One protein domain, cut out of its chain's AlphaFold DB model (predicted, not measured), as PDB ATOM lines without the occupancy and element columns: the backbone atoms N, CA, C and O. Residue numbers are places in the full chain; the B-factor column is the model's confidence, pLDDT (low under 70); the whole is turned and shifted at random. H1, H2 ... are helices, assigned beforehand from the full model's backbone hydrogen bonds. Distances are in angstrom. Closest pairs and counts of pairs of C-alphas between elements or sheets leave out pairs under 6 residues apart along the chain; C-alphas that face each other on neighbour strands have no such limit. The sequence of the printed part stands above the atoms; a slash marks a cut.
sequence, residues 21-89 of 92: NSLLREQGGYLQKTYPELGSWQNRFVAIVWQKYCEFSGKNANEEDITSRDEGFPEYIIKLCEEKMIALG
ATOM      1  N   ASN A  21      19.813 -37.277   4.545       67.38
ATOM      2  CA  ASN A  21      19.126 -36.126   5.135       67.38
ATOM      3  C   ASN A  21      18.592 -36.389   6.552       67.38
ATOM      4  O   ASN A  21      18.604 -35.476   7.373       67.38
ATOM      5  N   SER A  22      18.129 -37.609   6.843       74.56
ATOM      6  CA  SER A  22      17.694 -37.992   8.194       74.56
ATOM      7  C   SER A  22      18.880 -38.032   9.151       74.56
ATOM      8  O   SER A  22      18.807 -37.462  10.235       74.56
ATOM      9  N   LEU A  23      19.997 -38.610   8.697       78.81
ATOM     10  CA  LEU A  23      21.222 -38.729   9.487       78.81
ATOM     11  C   LEU A  23      21.785 -37.352   9.872       78.81
ATOM     12  O   LEU A  23      22.059 -37.099  11.038       78.81
ATOM     13  N   LEU A  24      21.858 -36.417   8.916       81.06
ATOM     14  CA  LEU A  24      22.307 -35.041   9.175       81.06
ATOM     15  C   LEU A  24      21.402 -34.294  10.165       81.06
ATOM     16  O   LEU A  24      21.873 -33.461  10.937       81.06
ATOM     17  N   ARG A  25      20.092 -34.555  10.141       81.56
ATOM     18  CA  ARG A  25      19.144 -33.895  11.045       81.56
ATOM     19  C   ARG A  25      19.281 -34.403  12.480       81.56
ATOM     20  O   ARG A  25      19.192 -33.596  13.406       81.56
ATOM     21  N   GLU A  26      19.496 -35.705  12.646       83.38
ATOM     22  CA  GLU A  26      19.775 -36.336  13.939       83.38
ATOM     23  C   GLU A  26      21.123 -35.860  14.489       83.38
ATOM     24  O   GLU A  26      21.169 -35.327  15.596       83.38
ATOM     25  N   GLN A  27      22.179 -35.918  13.673       84.38
ATOM     26  CA  GLN A  27      23.521 -35.437  14.013       84.38
ATOM     27  C   GLN A  27      23.509 -33.970  14.464       84.38
ATOM     28  O   GLN A  27      24.055 -33.626  15.510       84.38
ATOM     29  N   GLY A  28      22.816 -33.106  13.718       85.31
ATOM     30  CA  GLY A  28      22.656 -31.700  14.079       85.31
ATOM     31  C   GLY A  28      21.868 -31.488  15.370       85.31
ATOM     32  O   GLY A  28      22.163 -30.566  16.120       85.31
ATOM     33  N   GLY A  29      20.891 -32.353  15.656       86.19
ATOM     34  CA  GLY A  29      20.153 -32.322  16.919       86.19
ATOM     35  C   GLY A  29      21.019 -32.700  18.123       86.19
ATOM     36  O   GLY A  29      20.863 -32.102  19.184       86.19
ATOM     37  N   TYR A  30      21.947 -33.650  17.972       86.81
ATOM     38  CA  TYR A  30      22.942 -33.952  19.008       86.81
ATOM     39  C   TYR A  30      23.923 -32.795  19.191       86.81
ATOM     40  O   TYR A  30      24.125 -32.348  20.316       86.81
ATOM     41  N   LEU A  31      24.436 -32.237  18.092       86.75
ATOM     42  CA  LEU A  31      25.338 -31.085  18.133       86.75
ATOM     43  C   LEU A  31      24.710 -29.875  18.827       86.75
ATOM     44  O   LEU A  31      25.374 -29.231  19.621       86.75
ATOM     45  N   GLN A  32      23.427 -29.586  18.609       89.50
ATOM     46  CA  GLN A  32      22.750 -28.483  19.306       89.50
ATOM     47  C   GLN A  32      22.585 -28.703  20.811       89.50
ATOM     48  O   GLN A  32      22.468 -27.735  21.555       89.50
ATOM     49  N   LYS A  33      22.575 -29.956  21.280       88.25
ATOM     50  CA  LYS A  33      22.595 -30.241  22.722       88.25
ATOM     51  C   LYS A  33      23.975 -29.966  23.320       88.25
ATOM     52  O   LYS A  33      24.047 -29.494  24.448       88.25
ATOM     53  N   THR A  34      25.039 -30.238  22.565       88.31
ATOM     54  CA  THR A  34      26.433 -29.967  22.962       88.31
ATOM     55  C   THR A  34      26.793 -28.478  22.839       88.31
ATOM     56  O   THR A  34      27.532 -27.938  23.664       88.31
ATOM     57  N   TYR A  35      26.230 -27.805  21.834       88.62
ATOM     58  CA  TYR A  35      26.431 -26.392  21.504       88.62
ATOM     59  C   TYR A  35      25.079 -25.660  21.504       88.62
ATOM     60  O   TYR A  35      24.523 -25.386  20.432       88.62
ATOM     61  N   PRO A  36      24.508 -25.365  22.689       86.75
ATOM     62  CA  PRO A  36      23.217 -24.684  22.801       86.75
ATOM     63  C   PRO A  36      23.191 -23.315  22.104       86.75
ATOM     64  O   PRO A  36      22.140 -22.885  21.630       86.75
ATOM     65  N   GLU A  37      24.343 -22.659  21.966       88.44
ATOM     66  CA  GLU A  37      24.521 -21.420  21.208       88.44
ATOM     67  C   GLU A  37      24.148 -21.551  19.716       88.44
ATOM     68  O   GLU A  37      23.732 -20.572  19.097       88.44
ATOM     69  N   LEU A  38      24.205 -22.761  19.145       87.88
ATOM     70  CA  LEU A  38      23.795 -23.059  17.766       87.88
ATOM     71  C   LEU A  38      22.322 -23.493  17.662       87.88
ATOM     72  O   LEU A  38      21.875 -23.945  16.602       87.88
ATOM     73  N   GLY A  39      21.539 -23.367  18.738       87.12
ATOM     74  CA  GLY A  39      20.135 -23.787  18.779       87.12
ATOM     75  C   GLY A  39      19.220 -23.036  17.803       87.12
ATOM     76  O   GLY A  39      18.193 -23.569  17.389       87.12
ATOM     77  N   SER A  40      19.597 -21.824  17.385       88.75
ATOM     78  CA  SER A  40      18.866 -21.040  16.378       88.75
ATOM     79  C   SER A  40      19.176 -21.458  14.934       88.75
ATOM     80  O   SER A  40      18.496 -21.022  14.002       88.75
ATOM     81  N   TRP A  41      20.192 -22.298  14.724       89.69
ATOM     82  CA  TRP A  41      20.626 -22.730  13.399       89.69
ATOM     83  C   TRP A  41      19.822 -23.950  12.943       89.69
ATOM     84  O   TRP A  41      19.265 -24.703  13.737       89.69
ATOM     85  N   GLN A  42      19.758 -24.196  11.635       89.56
ATOM     86  CA  GLN A  42      19.133 -25.421  11.135       89.56
ATOM     87  C   GLN A  42      20.018 -26.634  11.453       89.56
ATOM     88  O   GLN A  42      21.191 -26.637  11.086       89.56
ATOM     89  N   ASN A  43      19.458 -27.710  12.022       88.88
ATOM     90  CA  ASN A  43      20.211 -28.925  12.389       88.88
ATOM     91  C   ASN A  43      21.086 -29.442  11.242       88.88
ATOM     92  O   ASN A  43      22.253 -29.771  11.425       88.88
ATOM     93  N   ARG A  44      20.527 -29.469  10.027       87.19
ATOM     94  CA  ARG A  44      21.262 -29.900   8.834       87.19
ATOM     95  C   ARG A  44      22.491 -29.029   8.580       87.19
ATOM     96  O   ARG A  44      23.522 -29.553   8.183       87.19
ATOM     97  N   PHE A  45      22.371 -27.720   8.779       88.88
ATOM     98  CA  PHE A  45      23.470 -26.787   8.584       88.88
ATOM     99  C   PHE A  45      24.563 -27.004   9.634       88.88
ATOM    100  O   PHE A  45      25.719 -27.170   9.260       88.88
ATOM    101  N   VAL A  46      24.189 -27.136  10.910       90.12
ATOM    102  CA  VAL A  46      25.127 -27.441  12.006       90.12
ATOM    103  C   VAL A  46      25.901 -28.737  11.730       90.12
ATOM    104  O   VAL A  46      27.123 -28.755  11.833       90.12
ATOM    105  N   ALA A  47      25.216 -29.796  11.286       89.12
ATOM    106  CA  ALA A  47      25.857 -31.064  10.934       89.12
ATOM    107  C   ALA A  47      26.833 -30.942   9.751       89.12
ATOM    108  O   ALA A  47      27.903 -31.544   9.772       89.12
ATOM    109  N   ILE A  48      26.494 -30.152   8.727       89.38
ATOM    110  CA  ILE A  48      27.386 -29.913   7.581       89.38
ATOM    111  C   ILE A  48      28.632 -29.132   8.013       89.38
ATOM    112  O   ILE A  48      29.737 -29.456   7.584       89.38
ATOM    113  N   VAL A  49      28.472 -28.102   8.846       90.81
ATOM    114  CA  VAL A  49      29.605 -27.300   9.332       90.81
ATOM    115  C   VAL A  49      30.509 -28.138  10.234       90.81
ATOM    116  O   VAL A  49      31.725 -28.065  10.096       90.81
ATOM    117  N   TRP A  50      29.933 -29.003  11.073       89.19
ATOM    118  CA  TRP A  50      30.689 -29.976  11.865       89.19
ATOM    119  C   TRP A  50      31.491 -30.942  10.993       89.19
ATOM    120  O   TRP A  50      32.674 -31.134  11.233       89.19
ATOM    121  N   GLN A  51      30.898 -31.490   9.928       88.69
ATOM    122  CA  GLN A  51      31.635 -32.347   8.989       88.69
ATOM    123  C   GLN A  51      32.835 -31.621   8.368       88.69
ATOM    124  O   GLN A  51      33.922 -32.186   8.310       88.69
ATOM    125  N   LYS A  52      32.667 -30.353   7.977       89.56
ATOM    126  CA  LYS A  52      33.774 -29.534   7.457       89.56
ATOM    127  C   LYS A  52      34.846 -29.241   8.499       89.56
ATOM    128  O   LYS A  52      36.024 -29.223   8.163       89.56
ATOM    129  N   TYR A  53      34.451 -29.013   9.749       90.62
ATOM    130  CA  TYR A  53      35.393 -28.865  10.852       90.62
ATOM    131  C   TYR A  53      36.195 -30.152  11.063       90.62
ATOM    132  O   TYR A  53      37.418 -30.102  11.131       90.62
ATOM    133  N   CYS A  54      35.532 -31.311  11.074       88.38
ATOM    134  CA  CYS A  54      36.199 -32.607  11.152       88.38
ATOM    135  C   CYS A  54      37.200 -32.794  10.000       88.38
ATOM    136  O   CYS A  54      38.349 -33.145  10.253       88.38
ATOM    137  N   GLU A  55      36.811 -32.476   8.760       88.44
ATOM    138  CA  GLU A  55      37.712 -32.497   7.598       88.44
ATOM    139  C   GLU A  55      38.911 -31.547   7.770       88.44
ATOM    140  O   GLU A  55      40.046 -31.938   7.506       88.44
ATOM    141  N   PHE A  56      38.679 -30.321   8.252       87.25
ATOM    142  CA  PHE A  56      39.725 -29.324   8.499       87.25
ATOM    143  C   PHE A  56      40.702 -29.754   9.600       87.25
ATOM    144  O   PHE A  56      41.912 -29.578   9.469       87.25
ATOM    145  N   SER A  57      40.187 -30.341  10.678       84.69
ATOM    146  CA  SER A  57      40.972 -30.796  11.826       84.69
ATOM    147  C   SER A  57      41.548 -32.206  11.655       84.69
ATOM    148  O   SER A  57      42.222 -32.691  12.561       84.69
ATOM    149  N   GLY A  58      41.283 -32.879  10.529       82.12
ATOM    150  CA  GLY A  58      41.698 -34.266  10.290       82.12
ATOM    151  C   GLY A  58      41.025 -35.285  11.218       82.12
ATOM    152  O   GLY A  58      41.549 -36.382  11.413       82.12
ATOM    153  N   LYS A  59      39.886 -34.922  11.818       80.56
ATOM    154  CA  LYS A  59      39.091 -35.775  12.708       80.56
ATOM    155  C   LYS A  59      38.015 -36.508  11.914       80.56
ATOM    156  O   LYS A  59      37.568 -36.056  10.863       80.56
ATOM    157  N   ASN A  60      37.557 -37.636  12.444       75.38
ATOM    158  CA  ASN A  60      36.387 -38.305  11.891       75.38
ATOM    159  C   ASN A  60      35.120 -37.647  12.444       75.38
ATOM    160  O   ASN A  60      35.059 -37.286  13.611       75.38
ATOM    161  N   ALA A  61      34.086 -37.505  11.619       70.31
ATOM    162  CA  ALA A  61      32.786 -37.008  12.065       70.31
ATOM    163  C   ALA A  61      31.965 -38.129  12.734       70.31
ATOM    164  O   ALA A  61      30.827 -38.389  12.332       70.31
ATOM    165  N   ASN A  62      32.562 -38.830  13.701       70.31
ATOM    166  CA  ASN A  62      31.916 -39.930  14.409       70.31
ATOM    167  C   ASN A  62      30.962 -39.399  15.491       70.31
ATOM    168  O   ASN A  62      31.120 -38.292  16.000       70.31
ATOM    169  N   GLU A  63      29.958 -40.200  15.854       63.88
ATOM    170  CA  GLU A  63      28.969 -39.840  16.886       63.88
ATOM    171  C   GLU A  63      29.609 -39.624  18.273       63.88
ATOM    172  O   GLU A  63      29.139 -38.797  19.054       63.88
ATOM    173  N   GLU A  64      30.711 -40.318  18.563       62.38
ATOM    174  CA  GLU A  64      31.460 -40.198  19.822       62.38
ATOM    175  C   GLU A  64      32.060 -38.795  19.999       62.38
ATOM    176  O   GLU A  64      31.940 -38.202  21.072       62.38
ATOM    177  N   ASP A  65      32.588 -38.209  18.920       65.56
ATOM    178  CA  ASP A  65      33.193 -36.874  18.930       65.56
ATOM    179  C   ASP A  65      32.153 -35.752  19.097       65.56
ATOM    180  O   ASP A  65      32.488 -34.654  19.523       65.56
ATOM    181  N   ILE A  66      30.875 -36.017  18.807       68.00
ATOM    182  CA  ILE A  66      29.769 -35.053  18.984       68.00
ATOM    183  C   ILE A  66      29.338 -34.949  20.449       68.00
ATOM    184  O   ILE A  66      28.776 -33.936  20.879       68.00
ATOM    185  N   THR A  67      29.576 -36.013  21.214       67.25
ATOM    186  CA  THR A  67      29.170 -36.098  22.620       67.25
ATOM    187  C   THR A  67      30.142 -35.333  23.522       67.25
ATOM    188  O   THR A  67      29.739 -34.824  24.567       67.25
ATOM    189  N   SER A  68      31.405 -35.202  23.104       75.75
ATOM    190  CA  SER A  68      32.393 -34.358  23.772       75.75
ATOM    191  C   SER A  68      32.409 -32.966  23.147       75.75
ATOM    192  O   SER A  68      32.559 -32.818  21.939       75.75
ATOM    193  N   ARG A  69      32.280 -31.925  23.971       81.44
ATOM    194  CA  ARG A  69      32.420 -30.543  23.505       81.44
ATOM    195  C   ARG A  69      33.877 -30.286  23.104       81.44
ATOM    196  O   ARG A  69      34.789 -30.537  23.886       81.44
ATOM    197  N   ASP A  70      34.074 -29.807  21.884       84.12
ATOM    198  CA  ASP A  70      35.353 -29.408  21.311       84.12
ATOM    199  C   ASP A  70      35.331 -27.891  21.108       84.12
ATOM    200  O   ASP A  70      34.607 -27.376  20.254       84.12
ATOM    201  N   GLU A  71      36.102 -27.166  21.916       85.19
ATOM    202  CA  GLU A  71      36.135 -25.699  21.871       85.19
ATOM    203  C   GLU A  71      36.716 -25.159  20.550       85.19
ATOM    204  O   GLU A  71      36.436 -24.020  20.175       85.19
ATOM    205  N   GLY A  72      37.436 -25.982  19.775       86.75
ATOM    206  CA  GLY A  72      37.920 -25.581  18.453       86.75
ATOM    207  C   GLY A  72      36.810 -25.468  17.401       86.75
ATOM    208  O   GLY A  72      36.992 -24.799  16.382       86.75
ATOM    209  N   PHE A  73      35.650 -26.093  17.622       89.06
ATOM    210  CA  PHE A  73      34.536 -26.029  16.676       89.06
ATOM    211  C   PHE A  73      33.857 -24.648  16.639       89.06
ATOM    212  O   PHE A  73      33.719 -24.100  15.542       89.06
ATOM    213  N   PRO A  74      33.479 -24.030  17.776       89.75
ATOM    214  CA  PRO A  74      33.032 -22.638  17.799       89.75
ATOM    215  C   PRO A  74      34.027 -21.662  17.155       89.75
ATOM    216  O   PRO A  74      33.618 -20.813  16.360       89.75
ATOM    217  N   GLU A  75      35.328 -21.810  17.423       90.31
ATOM    218  CA  GLU A  75      36.370 -20.969  16.812       90.31
ATOM    219  C   GLU A  75      36.409 -21.114  15.286       90.31
ATOM    220  O   GLU A  75      36.492 -20.123  14.554       90.31
ATOM    221  N   TYR A  76      36.278 -22.344  14.785       91.06
ATOM    222  CA  TYR A  76      36.197 -22.605  13.351       91.06
ATOM    223  C   TYR A  76      34.986 -21.928  12.701       91.06
ATOM    224  O   TYR A  76      35.107 -21.385  11.601       91.06
ATOM    225  N   ILE A  77      33.826 -21.920  13.368       91.00
ATOM    226  CA  ILE A  77      32.624 -21.237  12.863       91.00
ATOM    227  C   ILE A  77      32.879 -19.735  12.726       91.00
ATOM    228  O   ILE A  77      32.555 -19.166  11.682       91.00
ATOM    229  N   ILE A  78      33.471 -19.109  13.747       90.31
ATOM    230  CA  ILE A  78      33.786 -17.673  13.734       90.31
ATOM    231  C   ILE A  78      34.701 -17.356  12.553       90.31
ATOM    232  O   ILE A  78      34.357 -16.511  11.727       90.31
ATOM    233  N   LYS A  79      35.798 -18.105  12.403       90.25
ATOM    234  CA  LYS A  79      36.734 -17.923  11.290       90.25
ATOM    235  C   LYS A  79      36.058 -18.099   9.927       90.25
ATOM    236  O   LYS A  79      36.304 -17.328   9.005       90.25
ATOM    237  N   LEU A  80      35.167 -19.082   9.792       90.19
ATOM    238  CA  LEU A  80      34.429 -19.315   8.550       90.19
ATOM    239  C   LEU A  80      33.475 -18.153   8.231       90.19
ATOM    240  O   LEU A  80      33.337 -17.772   7.067       90.19
ATOM    241  N   CYS A  81      32.832 -17.570   9.244       87.75
ATOM    242  CA  CYS A  81      32.036 -16.354   9.092       87.75
ATOM    243  C   CYS A  81      32.904 -15.158   8.679       87.75
ATOM    244  O   CYS A  81      32.539 -14.465   7.730       87.75
ATOM    245  N   GLU A  82      34.051 -14.942   9.324       89.00
ATOM    246  CA  GLU A  82      35.000 -13.876   8.974       89.00
ATOM    247  C   GLU A  82      35.481 -14.002   7.525       89.00
ATOM    248  O   GLU A  82      35.341 -13.063   6.744       89.00
ATOM    249  N   GLU A  83      35.954 -15.185   7.121       88.62
ATOM    250  CA  GLU A  83      36.393 -15.453   5.747       88.62
ATOM    251  C   GLU A  83      35.279 -15.179   4.730       88.62
ATOM    252  O   GLU A  83      35.528 -14.625   3.656       88.62
ATOM    253  N   LYS A  84      34.031 -15.537   5.060       87.56
ATOM    254  CA  LYS A  84      32.877 -15.261   4.197       87.56
ATOM    255  C   LYS A  84      32.546 -13.777   4.113       87.56
ATOM    256  O   LYS A  84      32.258 -13.311   3.013       87.56
ATOM    257  N   MET A  85      32.594 -13.043   5.221       88.00
ATOM    258  CA  MET A  85      32.327 -11.603   5.224       88.00
ATOM    259  C   MET A  85      33.420 -10.823   4.481       88.00
ATOM    260  O   MET A  85      33.099  -9.928   3.698       88.00
ATOM    261  N   ILE A  86      34.691 -11.219   4.628       87.75
ATOM    262  CA  ILE A  86      35.814 -10.666   3.852       87.75
ATOM    263  C   ILE A  86      35.623 -10.957   2.358       87.75
ATOM    264  O   ILE A  86      35.738 -10.053   1.533       87.75
ATOM    265  N   ALA A  87      35.282 -12.196   1.991       85.44
ATOM    266  CA  ALA A  87      35.079 -12.576   0.591       85.44
ATOM    267  C   ALA A  87      33.914 -11.825  -0.081       85.44
ATOM    268  O   ALA A  87      33.947 -11.601  -1.290       85.44
ATOM    269  N   LEU A  88      32.894 -11.438   0.688       86.00
ATOM    270  CA  LEU A  88      31.767 -10.633   0.209       86.00
ATOM    271  C   LEU A  88      32.065  -9.123   0.201       86.00
ATOM    272  O   LEU A  88      31.237  -8.348  -0.266       86.00
ATOM    273  N   GLY A  89      33.242  -8.701   0.679       75.75
ATOM    274  CA  GLY A  89      33.630  -7.290   0.762       75.75
ATOM    275  C   GLY A  89      32.872  -6.496   1.829       75.75
ATOM    276  O   GLY A  89      32.933  -5.268   1.826       75.75
TER     277      GLY A  89
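AT A GLANCE: This is residues 21 to 89 of the 92 residues of an uncharacterized protein of Pectobacterium odoriferum (UniProt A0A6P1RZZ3). H2 meets H1 nearly at right angles, its first residues, 43 to 48, set on the middle of H1 as in a T, and short H3 packs on H1 as well. H4 packs on H2 with its residues 73 to 77 and reaches away from H1 as an arm, and residues 81 to 89, of which 81 to 87 belong to H4, stick out. The 69 printed residues, with four named helices in the order H1, H2, H3, H4 and no named strand, are all helix in class and compact; the radius of gyration of the C-alphas is 11.9 A and the spans are 36 by 25 by 21 A.

IN THESE COORDINATES: Find C-alpha 21 at (19.126, -36.126, 5.135); from there H1, residues 21 to 34, runs 20.2 A. H2, residues 43 to 57, covers 20.9 A, and H3 is residues 63 to 67, 6.8 A. H4, residues 72 to 87, runs 22.3 A to C-alpha 87 at (35.079, -12.576, 0.591).

HOW THE PARTS SIT: Look at Gly 28 and Asn 43, the closest C-alphas of H1 and H2, 4.1 A apart: the helices touch, about perpendicular at 78 degrees, H2 with residues 43 to 48 alone. H3 touches H1, closest at C-alphas 66 and 31, 6.0 A. H2, with residues 49 to 53 alone, touches residues 73 to 77 of H4, about perpendicular at 83 degrees; C-alphas 53 and 73 are closest, 6.5 A. H1 and H4 are apart. Every O i to N i+4 pair is within hydrogen-bond range in H1, H2 and H4; H3 has 0 of 1, but 2 of 2 O i to N i+3 pairs.

THE WHOLE: The C-alphas of Glu 64 and Gly 89 are farthest apart, 38.1 A. The printed part has no cut and no long link; pLDDT is under 70 at residue 21 and residues 63 to 67.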